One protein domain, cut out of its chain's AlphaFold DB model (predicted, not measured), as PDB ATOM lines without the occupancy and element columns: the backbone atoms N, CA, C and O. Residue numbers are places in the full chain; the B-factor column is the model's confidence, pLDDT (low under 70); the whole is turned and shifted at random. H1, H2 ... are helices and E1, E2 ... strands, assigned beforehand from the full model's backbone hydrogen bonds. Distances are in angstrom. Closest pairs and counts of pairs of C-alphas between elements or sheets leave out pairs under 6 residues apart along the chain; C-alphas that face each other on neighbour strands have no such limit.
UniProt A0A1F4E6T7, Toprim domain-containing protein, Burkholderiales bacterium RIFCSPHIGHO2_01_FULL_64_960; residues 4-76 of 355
ATOM      1  N   TYR A   4      11.004  27.310  40.263       89.12
ATOM      2  CA  TYR A   4      10.087  27.794  39.214       89.12
ATOM      3  C   TYR A   4       9.395  29.116  39.584       89.12
ATOM      4  O   TYR A   4       9.270  30.001  38.741       89.12
ATOM      5  N   GLN A   5       8.974  29.262  40.844       89.19
ATOM      6  CA  GLN A   5       8.351  30.493  41.342       89.19
ATOM      7  C   GLN A   5       9.351  31.656  41.411       89.19
ATOM      8  O   GLN A   5       9.002  32.778  41.050       89.19
ATOM      9  N   ASP A   6      10.608  31.384  41.765       88.44
ATOM     10  CA  ASP A   6      11.662  32.403  41.802       88.44
ATOM     11  C   ASP A   6      11.975  32.933  40.404       88.44
ATOM     12  O   ASP A   6      12.158  34.134  40.225       88.44
ATOM     13  N   VAL A   7      11.954  32.068  39.381       90.88
ATOM     14  CA  VAL A   7      12.094  32.505  37.983       90.88
ATOM     15  C   VAL A   7      10.967  33.467  37.593       90.88
ATOM     16  O   VAL A   7      11.233  34.486  36.955       90.88
ATOM     17  N   LEU A   8       9.721  33.198  38.002       92.75
ATOM     18  CA  LEU A   8       8.598  34.113  37.751       92.75
ATOM     19  C   LEU A   8       8.782  35.452  38.475       92.75
ATOM     20  O   LEU A   8       8.516  36.507  37.894       92.75
ATOM     21  N   LEU A   9       9.268  35.422  39.718       91.75
ATOM     22  CA  LEU A   9       9.545  36.625  40.497       91.75
ATOM     23  C   LEU A   9      10.658  37.466  39.859       91.75
ATOM     24  O   LEU A   9      10.486  38.673  39.703       91.75
ATOM     25  N   GLN A  10      11.752  36.838  39.424       92.88
ATOM     26  CA  GLN A  10      12.853  37.508  38.727       92.88
ATOM     27  C   GLN A  10      12.391  38.129  37.401       92.88
ATOM     28  O   GLN A  10      12.734  39.272  37.104       92.88
ATOM     29  N   MET A  11      11.560  37.422  36.623       93.31
ATOM     30  CA  MET A  11      10.973  37.968  35.391       93.31
ATOM     31  C   MET A  11      10.089  39.190  35.677       93.31
ATOM     32  O   MET A  11      10.173  40.191  34.963       93.31
ATOM     33  N   LYS A  12       9.288  39.147  36.748       92.50
ATOM     34  CA  LYS A  12       8.461  40.279  37.185       92.50
ATOM     35  C   LYS A  12       9.311  41.466  37.649       92.50
ATOM     36  O   LYS A  12       9.029  42.593  37.257       92.50
ATOM     37  N   GLN A  13      10.358  41.227  38.441       92.00
ATOM     38  CA  GLN A  13      11.292  42.262  38.911       92.00
ATOM     39  C   GLN A  13      12.062  42.920  37.761       92.00
ATOM     40  O   GLN A  13      12.314  44.121  37.796       92.00
ATOM     41  N   PHE A  14      12.370  42.161  36.710       90.69
ATOM     42  CA  PHE A  14      12.953  42.681  35.472       90.69
ATOM     43  C   PHE A  14      11.966  43.517  34.632       90.69
ATOM     44  O   PHE A  14      12.367  44.158  33.663       90.69
ATOM     45  N   GLY A  15      10.675  43.534  34.987       88.94
ATOM     46  CA  GLY A  15       9.641  44.307  34.294       88.94
ATOM     47  C   GLY A  15       8.918  43.549  33.173       88.94
ATOM     48  O   GLY A  15       8.341  44.181  32.282       88.94
ATOM     49  N   ILE A  16       8.950  42.210  33.189       91.50
ATOM     50  CA  ILE A  16       8.147  41.368  32.290       91.50
ATOM     51  C   ILE A  16       6.794  41.091  32.946       91.50
ATOM     52  O   ILE A  16       6.697  40.383  33.949       91.50
ATOM     53  N   GLU A  17       5.729  41.606  32.338       89.75
ATOM     54  CA  GLU A  17       4.347  41.358  32.759       89.75
ATOM     55  C   GLU A  17       3.765  40.159  31.999       89.75
ATOM     56  O   GLU A  17       3.214  40.303  30.903       89.75
ATOM     57  N   LEU A  18       3.916  38.959  32.562       90.00
ATOM     58  CA  LEU A  18       3.374  37.725  31.983       90.00
ATOM     59  C   LEU A  18       1.837  37.728  31.990       90.00
ATOM     60  O   LEU A  18       1.209  38.121  32.969       90.00
ATOM     61  N   ARG A  19       1.232  37.255  30.896       87.69
ATOM     62  CA  ARG A  19      -0.223  37.067  30.759       87.69
ATOM     63  C   ARG A  19      -0.605  35.638  31.133       87.69
ATOM     64  O   ARG A  19       0.226  34.741  31.021       87.69
ATOM     65  N   ASP A  20      -1.885  35.390  31.394       86.06
ATOM     66  CA  ASP A  20      -2.385  34.039  31.706       86.06
ATOM     67  C   ASP A  20      -2.007  33.003  30.636       86.06
ATOM     68  O   ASP A  20      -1.589  31.897  30.953       86.06
ATOM     69  N   LYS A  21      -2.044  33.388  29.352       87.06
ATOM     70  CA  LYS A  21      -1.645  32.515  28.231       87.06
ATOM     71  C   LYS A  21      -0.137  32.257  28.113       87.06
ATOM     72  O   LYS A  21       0.270  31.381  27.350       87.06
ATOM     73  N   ASP A  22       0.688  33.065  28.778       87.38
ATOM     74  CA  ASP A  22       2.142  32.884  28.806       87.38
ATOM     75  C   ASP A  22       2.552  31.843  29.865       87.38
ATOM     76  O   ASP A  22       3.691  31.364  29.841       87.38
ATOM     77  N   LEU A  23       1.617  31.465  30.749       88.44
ATOM     78  CA  LEU A  23       1.776  30.445  31.775       88.44
ATOM     79  C   LEU A  23       1.036  29.141  31.396       88.44
ATOM     80  O   LEU A  23      -0.034  29.184  30.791       88.44
ATOM     81  N   PRO A  24       1.588  27.965  31.743       90.50
ATOM     82  CA  PRO A  24       2.924  27.764  32.303       90.50
ATOM     83  C   PRO A  24       4.036  28.042  31.272       90.50
ATOM     84  O   PRO A  24       3.887  27.791  30.071       90.50
ATOM     85  N   LEU A  25       5.187  28.527  31.755       91.75
ATOM     86  CA  LEU A  25       6.393  28.725  30.946       91.75
ATOM     87  C   LEU A  25       6.802  27.433  30.219       91.75
ATOM     88  O   LEU A  25       6.878  26.355  30.808       91.75
ATOM     89  N   LYS A  26       7.114  27.553  28.927       92.69
ATOM     90  CA  LYS A  26       7.500  26.433  28.060       92.69
ATOM     91  C   LYS A  26       9.014  26.230  28.092       92.69
ATOM     92  O   LYS A  26       9.750  26.980  27.454       92.69
ATOM     93  N   LEU A  27       9.461  25.185  28.777       92.88
ATOM     94  CA  LEU A  27      10.880  24.857  28.952       92.88
ATOM     95  C   LEU A  27      11.419  23.954  27.830       92.88
ATOM     96  O   LEU A  27      10.644  23.375  27.059       92.88
ATOM     97  N   ASP A  28      12.749  23.883  27.727       91.31
ATOM     98  CA  ASP A  28      13.505  23.021  26.802       91.31
ATOM     99  C   ASP A  28      13.111  23.206  25.330       91.31
ATOM    100  O   ASP A  28      13.054  22.268  24.531       91.31
ATOM    101  N   LYS A  29      12.802  24.450  24.942       92.12
ATOM    102  CA  LYS A  29      12.474  24.791  23.554       92.12
ATOM    103  C   LYS A  29      13.726  25.240  22.787       92.12
ATOM    104  O   LYS A  29      14.538  25.994  23.324       92.12
ATOM    105  N   PRO A  30      13.873  24.841  21.508       83.75
ATOM    106  CA  PRO A  30      15.067  25.153  20.714       83.75
ATOM    107  C   PRO A  30      15.219  26.657  20.430       83.75
ATOM    108  O   PRO A  30      16.334  27.173  20.337       83.75
ATOM    109  N   LYS A  31      14.094  27.377  20.337       90.12
ATOM    110  CA  LYS A  31      14.027  28.829  20.130       90.12
ATOM    111  C   LYS A  31      13.447  29.521  21.364       90.12
ATOM    112  O   LYS A  31      12.665  28.909  22.094       90.12
ATOM    113  N   SER A  32      13.815  30.788  21.565       90.25
ATOM    114  CA  SER A  32      13.204  31.643  22.587       90.25
ATOM    115  C   SER A  32      11.690  31.744  22.378       90.25
ATOM    116  O   SER A  32      11.178  31.623  21.260       90.25
ATOM    117  N   LYS A  33      10.963  31.928  23.476       93.56
ATOM    118  CA  LYS A  33       9.520  32.141  23.478       93.56
ATOM    119  C   LYS A  33       9.232  33.591  23.800       93.56
ATOM    120  O   LYS A  33       9.695  34.103  24.812       93.56
ATOM    121  N   THR A  34       8.465  34.224  22.927       91.62
ATOM    122  CA  THR A  34       7.943  35.568  23.137       91.62
ATOM    123  C   THR A  34       6.849  35.539  24.201       91.62
ATOM    124  O   THR A  34       6.014  34.633  24.209       91.62
ATOM    125  N   CYS A  35       6.855  36.524  25.089       89.88
ATOM    126  CA  CYS A  35       5.943  36.665  26.218       89.88
ATOM    127  C   CYS A  35       5.704  38.154  26.518       89.88
ATOM    128  O   CYS A  35       6.211  39.024  25.803       89.88
ATOM    129  N   GLY A  36       4.916  38.443  27.549       85.19
ATOM    130  CA  GLY A  36       4.706  39.810  28.009       85.19
ATOM    131  C   GLY A  36       3.592  40.545  27.261       85.19
ATOM    132  O   GLY A  36       3.111  40.115  26.198       85.19
ATOM    133  N   LYS A  37       3.171  41.683  27.818       75.88
ATOM    134  CA  LYS A  37       2.223  42.605  27.177       75.88
ATOM    135  C   LYS A  37       2.808  43.075  25.833       75.88
ATOM    136  O   LYS A  37       3.990  43.382  25.726       75.88
ATOM    137  N   ASP A  38       2.005  42.997  24.776       78.00
ATOM    138  CA  ASP A  38       2.390  43.273  23.376       78.00
ATOM    139  C   ASP A  38       3.423  42.326  22.733       78.00
ATOM    140  O   ASP A  38       3.819  42.541  21.590       78.00
ATOM    141  N   GLY A  39       3.843  41.253  23.417       80.69
ATOM    142  CA  GLY A  39       4.798  40.290  22.855       80.69
ATOM    143  C   GLY A  39       6.188  40.883  22.601       80.69
ATOM    144  O   GLY A  39       6.868  40.485  21.658       80.69
ATOM    145  N   LYS A  40       6.600  41.860  23.413       87.12
ATOM    146  CA  LYS A  40       7.912  42.515  23.300       87.12
ATOM    147  C   LYS A  40       8.961  41.947  24.256       87.12
ATOM    148  O   LYS A  40      10.107  42.385  24.206       87.12
ATOM    149  N   ASP A  41       8.602  40.966  25.079       94.19
ATOM    150  CA  ASP A  41       9.516  40.281  25.991       94.19
ATOM    151  C   ASP A  41       9.743  38.832  25.547       94.19
ATOM    152  O   ASP A  41       8.994  38.280  24.736       94.19
ATOM    153  N   TRP A  42      10.791  38.188  26.050       94.12
ATOM    154  CA  TRP A  42      11.130  36.818  25.680       94.12
ATOM    155  C   TRP A  42      11.826  36.057  26.809       94.12
ATOM    156  O   TRP A  42      12.473  36.643  27.673       94.12
ATOM    157  N   TYR A  43      11.749  34.727  26.763       95.88
ATOM    158  CA  TYR A  43      12.549  33.838  27.606       95.88
ATOM    159  C   TYR A  43      13.098  32.641  26.821       95.88
ATOM    160  O   TYR A  43      12.527  32.194  25.822       95.88
ATOM    161  N   LYS A  44      14.231  32.107  27.276       95.62
ATOM    162  CA  LYS A  44      14.822  30.842  26.830       95.62
ATOM    163  C   LYS A  44      15.306  30.090  28.064       95.62
ATOM    164  O   LYS A  44      16.380  30.375  28.592       95.62
ATOM    165  N   LEU A  45      14.486  29.142  28.503       96.00
ATOM    166  CA  LEU A  45      14.653  28.410  29.753       96.00
ATOM    167  C   LEU A  45      14.744  26.908  29.481       96.00
ATOM    168  O   LEU A  45      14.114  26.397  28.549       96.00
ATOM    169  N   ARG A  46      15.527  26.213  30.299       94.38
ATOM    170  CA  ARG A  46      15.746  24.767  30.237       94.38
ATOM    171  C   ARG A  46      15.776  24.157  31.630       94.38
ATOM    172  O   ARG A  46      16.059  24.863  32.599       94.38
ATOM    173  N   ILE A  47      15.533  22.856  31.708       93.31
ATOM    174  CA  ILE A  47      15.650  22.105  32.958       93.31
ATOM    175  C   ILE A  47      17.112  21.680  33.143       93.31
ATOM    176  O   ILE A  47      17.719  21.062  32.268       93.31
ATOM    177  N   PHE A  48      17.686  22.015  34.293       91.31
ATOM    178  CA  PHE A  48      18.987  21.548  34.750       91.31
ATOM    179  C   PHE A  48      18.795  20.601  35.929       91.31
ATOM    180  O   PHE A  48      18.290  20.987  36.983       91.31
ATOM    181  N   ARG A  49      19.221  19.352  35.743       89.06
ATOM    182  CA  ARG A  49      19.249  18.349  36.806       89.06
ATOM    183  C   ARG A  49      20.601  18.421  37.484       89.06
ATOM    184  O   ARG A  49      21.623  18.174  36.841       89.06
ATOM    185  N   ARG A  50      20.611  18.805  38.757       82.38
ATOM    186  CA  ARG A  50      21.848  18.863  39.530       82.38
ATOM    187  C   ARG A  50      22.243  17.448  39.932       82.38
ATOM    188  O   ARG A  50      21.392  16.630  40.266       82.38
ATOM    189  N   ASP A  51      23.544  17.189  39.895       76.12
ATOM    190  CA  ASP A  51      24.148  15.959  40.401       76.12
ATOM    191  C   ASP A  51      23.583  15.628  41.803       76.12
ATOM    192  O   ASP A  51      23.614  16.514  42.671       76.12
ATOM    193  N   PRO A  52      23.052  14.409  42.034       71.44
ATOM    194  CA  PRO A  52      22.576  13.980  43.347       71.44
ATOM    195  C   PRO A  52      23.612  14.214  44.448       71.44
ATOM    196  O   PRO A  52      23.267  14.677  45.531       71.44
ATOM    197  N   ASP A  53      24.898  14.034  44.147       66.50
ATOM    198  CA  ASP A  53      25.971  14.265  45.109       66.50
ATOM    199  C   ASP A  53      26.206  15.755  45.384       66.50
ATOM    200  O   ASP A  53      26.855  16.130  46.358       66.50
ATOM    201  N   LYS A  54      25.677  16.666  44.571       65.31
ATOM    202  CA  LYS A  54      25.782  18.111  44.806       65.31
ATOM    203  C   LYS A  54      24.527  18.687  45.457       65.31
ATOM    204  O   LYS A  54      24.430  19.901  45.506       65.31
ATOM    205  N   GLY A  55      23.623  17.869  45.994       66.69
ATOM    206  CA  GLY A  55      22.383  18.309  46.652       66.69
ATOM    207  C   GLY A  55      21.128  18.112  45.800       66.69
ATOM    208  O   GLY A  55      20.062  18.575  46.193       66.69
ATOM    209  N   GLY A  56      21.255  17.450  44.639       76.06
ATOM    210  CA  GLY A  56      20.130  17.052  43.788       76.06
ATOM    211  C   GLY A  56      19.228  18.206  43.335       76.06
ATOM    212  O   GLY A  56      19.577  19.381  43.468       76.06
ATOM    213  N   GLY A  57      18.072  17.854  42.768       82.75
ATOM    214  CA  GLY A  57      17.019  18.794  42.372       82.75
ATOM    215  C   GLY A  57      16.926  19.083  40.870       82.75
ATOM    216  O   GLY A  57      17.861  18.854  40.092       82.75
ATOM    217  N   GLU A  58      15.766  19.600  40.468       88.56
ATOM    218  CA  GLU A  58      15.485  20.050  39.102       88.56
ATOM    219  C   GLU A  58      15.288  21.567  39.090       88.56
ATOM    220  O   GLU A  58      14.260  22.077  39.539       88.56
ATOM    221  N   TYR A  59      16.246  22.292  38.519       90.56
ATOM    222  CA  TYR A  59      16.244  23.752  38.484       90.56
ATOM    223  C   TYR A  59      15.971  24.257  37.074       90.56
ATOM    224  O   TYR A  59      16.474  23.725  36.085       90.56
ATOM    225  N   VAL A  60      15.205  25.331  36.967       92.62
ATOM    226  CA  VAL A  60      15.066  26.105  35.742       92.62
ATOM    227  C   VAL A  60      16.271  27.027  35.626       92.62
ATOM    228  O   VAL A  60      16.499  27.877  36.483       92.62
ATOM    229  N   VAL A  61      17.029  26.875  34.544       93.19
ATOM    230  CA  VAL A  61      18.155  27.749  34.192       93.19
ATOM    231  C   VAL A  61      17.923  28.347  32.810       93.19
ATOM    232  O   VAL A  61      17.181  27.803  31.989       93.19
ATOM    233  N   GLY A  62      18.598  29.446  32.499       93.62
ATOM    234  CA  GLY A  62      18.507  30.091  31.195       93.62
ATOM    235  C   GLY A  62      18.463  31.598  31.338       93.62
ATOM    236  O   GLY A  62      18.975  32.141  32.306       93.62
ATOM    237  N   SER A  63      17.848  32.277  30.375       95.50
ATOM    238  CA  SER A  63      17.760  33.741  30.387       95.50
ATOM    239  C   SER A  63      16.409  34.232  29.894       95.50
ATOM    240  O   SER A  63      15.713  33.536  29.152       95.50
ATOM    241  N   PHE A  64      16.066  35.450  30.282       95.75
ATOM    242  CA  PHE A  64      14.910  36.192  29.798       95.75
ATOM    243  C   PHE A  64      15.308  37.640  29.513       95.75
ATOM    244  O   PHE A  64      16.388  38.092  29.900       95.75
ATOM    245  N   GLY A  65      14.482  38.361  28.766       93.56
ATOM    246  CA  GLY A  65      14.815  39.708  28.330       93.56
ATOM    247  C   GLY A  65      13.675  40.424  27.625       93.56
ATOM    248  O   GLY A  65      12.589  39.880  27.441       93.56
ATOM    249  N   THR A  66      13.947  41.653  27.199       92.25
ATOM    250  CA  THR A  66      13.017  42.487  26.433       92.25
ATOM    251  C   THR A  66      13.646  42.937  25.122       92.25
ATOM    252  O   THR A  66      14.862  43.100  25.038       92.25
ATOM    253  N   TYR A  67      12.822  43.136  24.095       88.69
ATOM    254  CA  TYR A  67      13.203  43.765  22.826       88.69
ATOM    255  C   TYR A  67      13.000  45.291  22.844       88.69
ATOM    256  O   TYR A  67      13.298  45.970  21.863       88.69
ATOM    257  N   ARG A  68      12.472  45.849  23.942       84.81
ATOM    258  CA  ARG A  68      12.258  47.294  24.112       84.81
ATOM    259  C   ARG A  68      13.587  48.037  24.319       84.81
ATOM    260  O   ARG A  68      14.530  47.474  24.861       84.81
ATOM    261  N   HIS A  69      13.637  49.307  23.900       77.25
ATOM    262  CA  HIS A  69      14.714  50.276  24.186       77.25
ATOM    263  C   HIS A  69      16.156  49.750  24.006       77.25
ATOM    264  O   HIS A  69      16.981  49.878  24.901       77.25
ATOM    265  N   GLY A  70      16.466  49.146  22.854       70.06
ATOM    266  CA  GLY A  70      17.815  48.627  22.563       70.06
ATOM    267  C   GLY A  70      18.089  47.215  23.094       70.06
ATOM    268  O   GLY A  70      19.103  46.621  22.740       70.06
ATOM    269  N   GLY A  71      17.145  46.644  23.845       82.06
ATOM    270  CA  GLY A  71      17.170  45.270  24.317       82.06
ATOM    271  C   GLY A  71      17.963  45.093  25.609       82.06
ATOM    272  O   GLY A  71      19.093  45.551  25.745       82.06
ATOM    273  N   ALA A  72      17.375  44.374  26.561       88.31
ATOM    274  CA  ALA A  72      18.034  43.997  27.809       88.31
ATOM    275  C   ALA A  72      17.812  42.507  28.079       88.31
ATOM    276  O   ALA A  72      16.780  41.947  27.704       88.31
ATOM    277  N   ARG A  73      18.782  41.860  28.732       94.00
ATOM    278  CA  ARG A  73      18.749  40.428  29.056       94.00
ATOM    279  C   ARG A  73      19.273  40.185  30.467       94.00
ATOM    280  O   ARG A  73      20.327  40.706  30.814       94.00
ATOM    281  N   GLN A  74      18.608  39.296  31.197       94.75
ATOM    282  CA  GLN A  74      19.040  38.770  32.489       94.75
ATOM    283  C   GLN A  74      19.134  37.237  32.442       94.75
ATOM    284  O   GLN A  74      18.322  36.558  31.806       94.75
ATOM    285  N   GLN A  75      20.173  36.688  33.074       95.50
ATOM    286  CA  GLN A  75      20.269  35.252  33.349       95.50
ATOM    287  C   GLN A  75      19.439  34.935  34.590       95.50
ATOM    288  O   GLN A  75      19.408  35.738  35.518       95.50
ATOM    289  N   VAL A  76      18.791  33.774  34.604       94.25
ATOM    290  CA  VAL A  76      18.131  33.275  35.810       94.25
ATOM    291  C   VAL A  76      19.194  33.063  36.876       94.25
ATOM    292  O   VAL A  76      20.130  32.287  36.667       94.25
TER     293      VAL A  76
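What this domain is: This is residues 4 to 76 of the 355 residues of the protein "Toprim domain-containing protein" of Burkholderiales bacterium RIFCSPHIGHO2_01_FULL_64_960 (UniProt A0A1F4E6T7). What does the model look like? A twisted antiparallel sheet of four strands, with the long hairpin of E2 and E3 at its core, has one helix, H1, packed over one face. The hairpin's tip, residues 51 to 56, sticks out free, and residues 14 to 32, with no named element, lead from H1 to edge strand E1. What is it made of? 73 residues are printed, with one named helix and four named strands in the order H1, E1, E2, E3, E4; the class is mixed, with under half of the residues in named elements. The whole is compact, radius of gyration of the C-alphas 12.9 A, with an elongated outline of 43 by 24 by 24 A.

How they stand to each other: How do the strands pair? E1 (residues 33 to 35), E2 (41 to 49), E3 (58 to 66) and E4 (72 to 75) form a meander, each strand the antiparallel neighbour of the one before. N 33 and O 43 at 2.8 A, N 44 and O 63 at 2.8 A, and N 64 and O 74 at 2.9 A are within hydrogen-bond range across the three pairs in turn. E1 and E4 are apart. Where is the helix? H1 (residues 4 to 13) is on the sheet, making two layers, a helix on one face of a sheet, at a height of 9.4 A over the sheet. It lies over E3 and runs along the strands, at 16 degrees to E3 on the local plane; their closest C-alphas, of Tyr 4 and Val 60, are 6.3 A apart. Every O i to N i+4 pair in H1 is within hydrogen-bond range.

Where its parts are: Where does the sheet lie? E2 measures 26.3 A from C-alpha 41 at (9.516, 40.281, 25.991) to C-alpha 49, and E3 25.9 A. E1 measures 6.4 A; E4 measures 10.6 A and ends with C-alpha 75 at (20.269, 35.252, 33.349). Where is H1? It measures 14.5 A and begins with C-alpha 4 at (10.087, 27.794, 39.214).

The domain as a whole: How large is it? The two C-alphas farthest apart, of Asp 38 and Asp 53, are 43.2 A apart. Are there cuts or long links? The printed part has no cut, and the link from H1 to E1, 19 residues, is long. Where is confidence low? Residues 53 to 55 are under pLDDT 70.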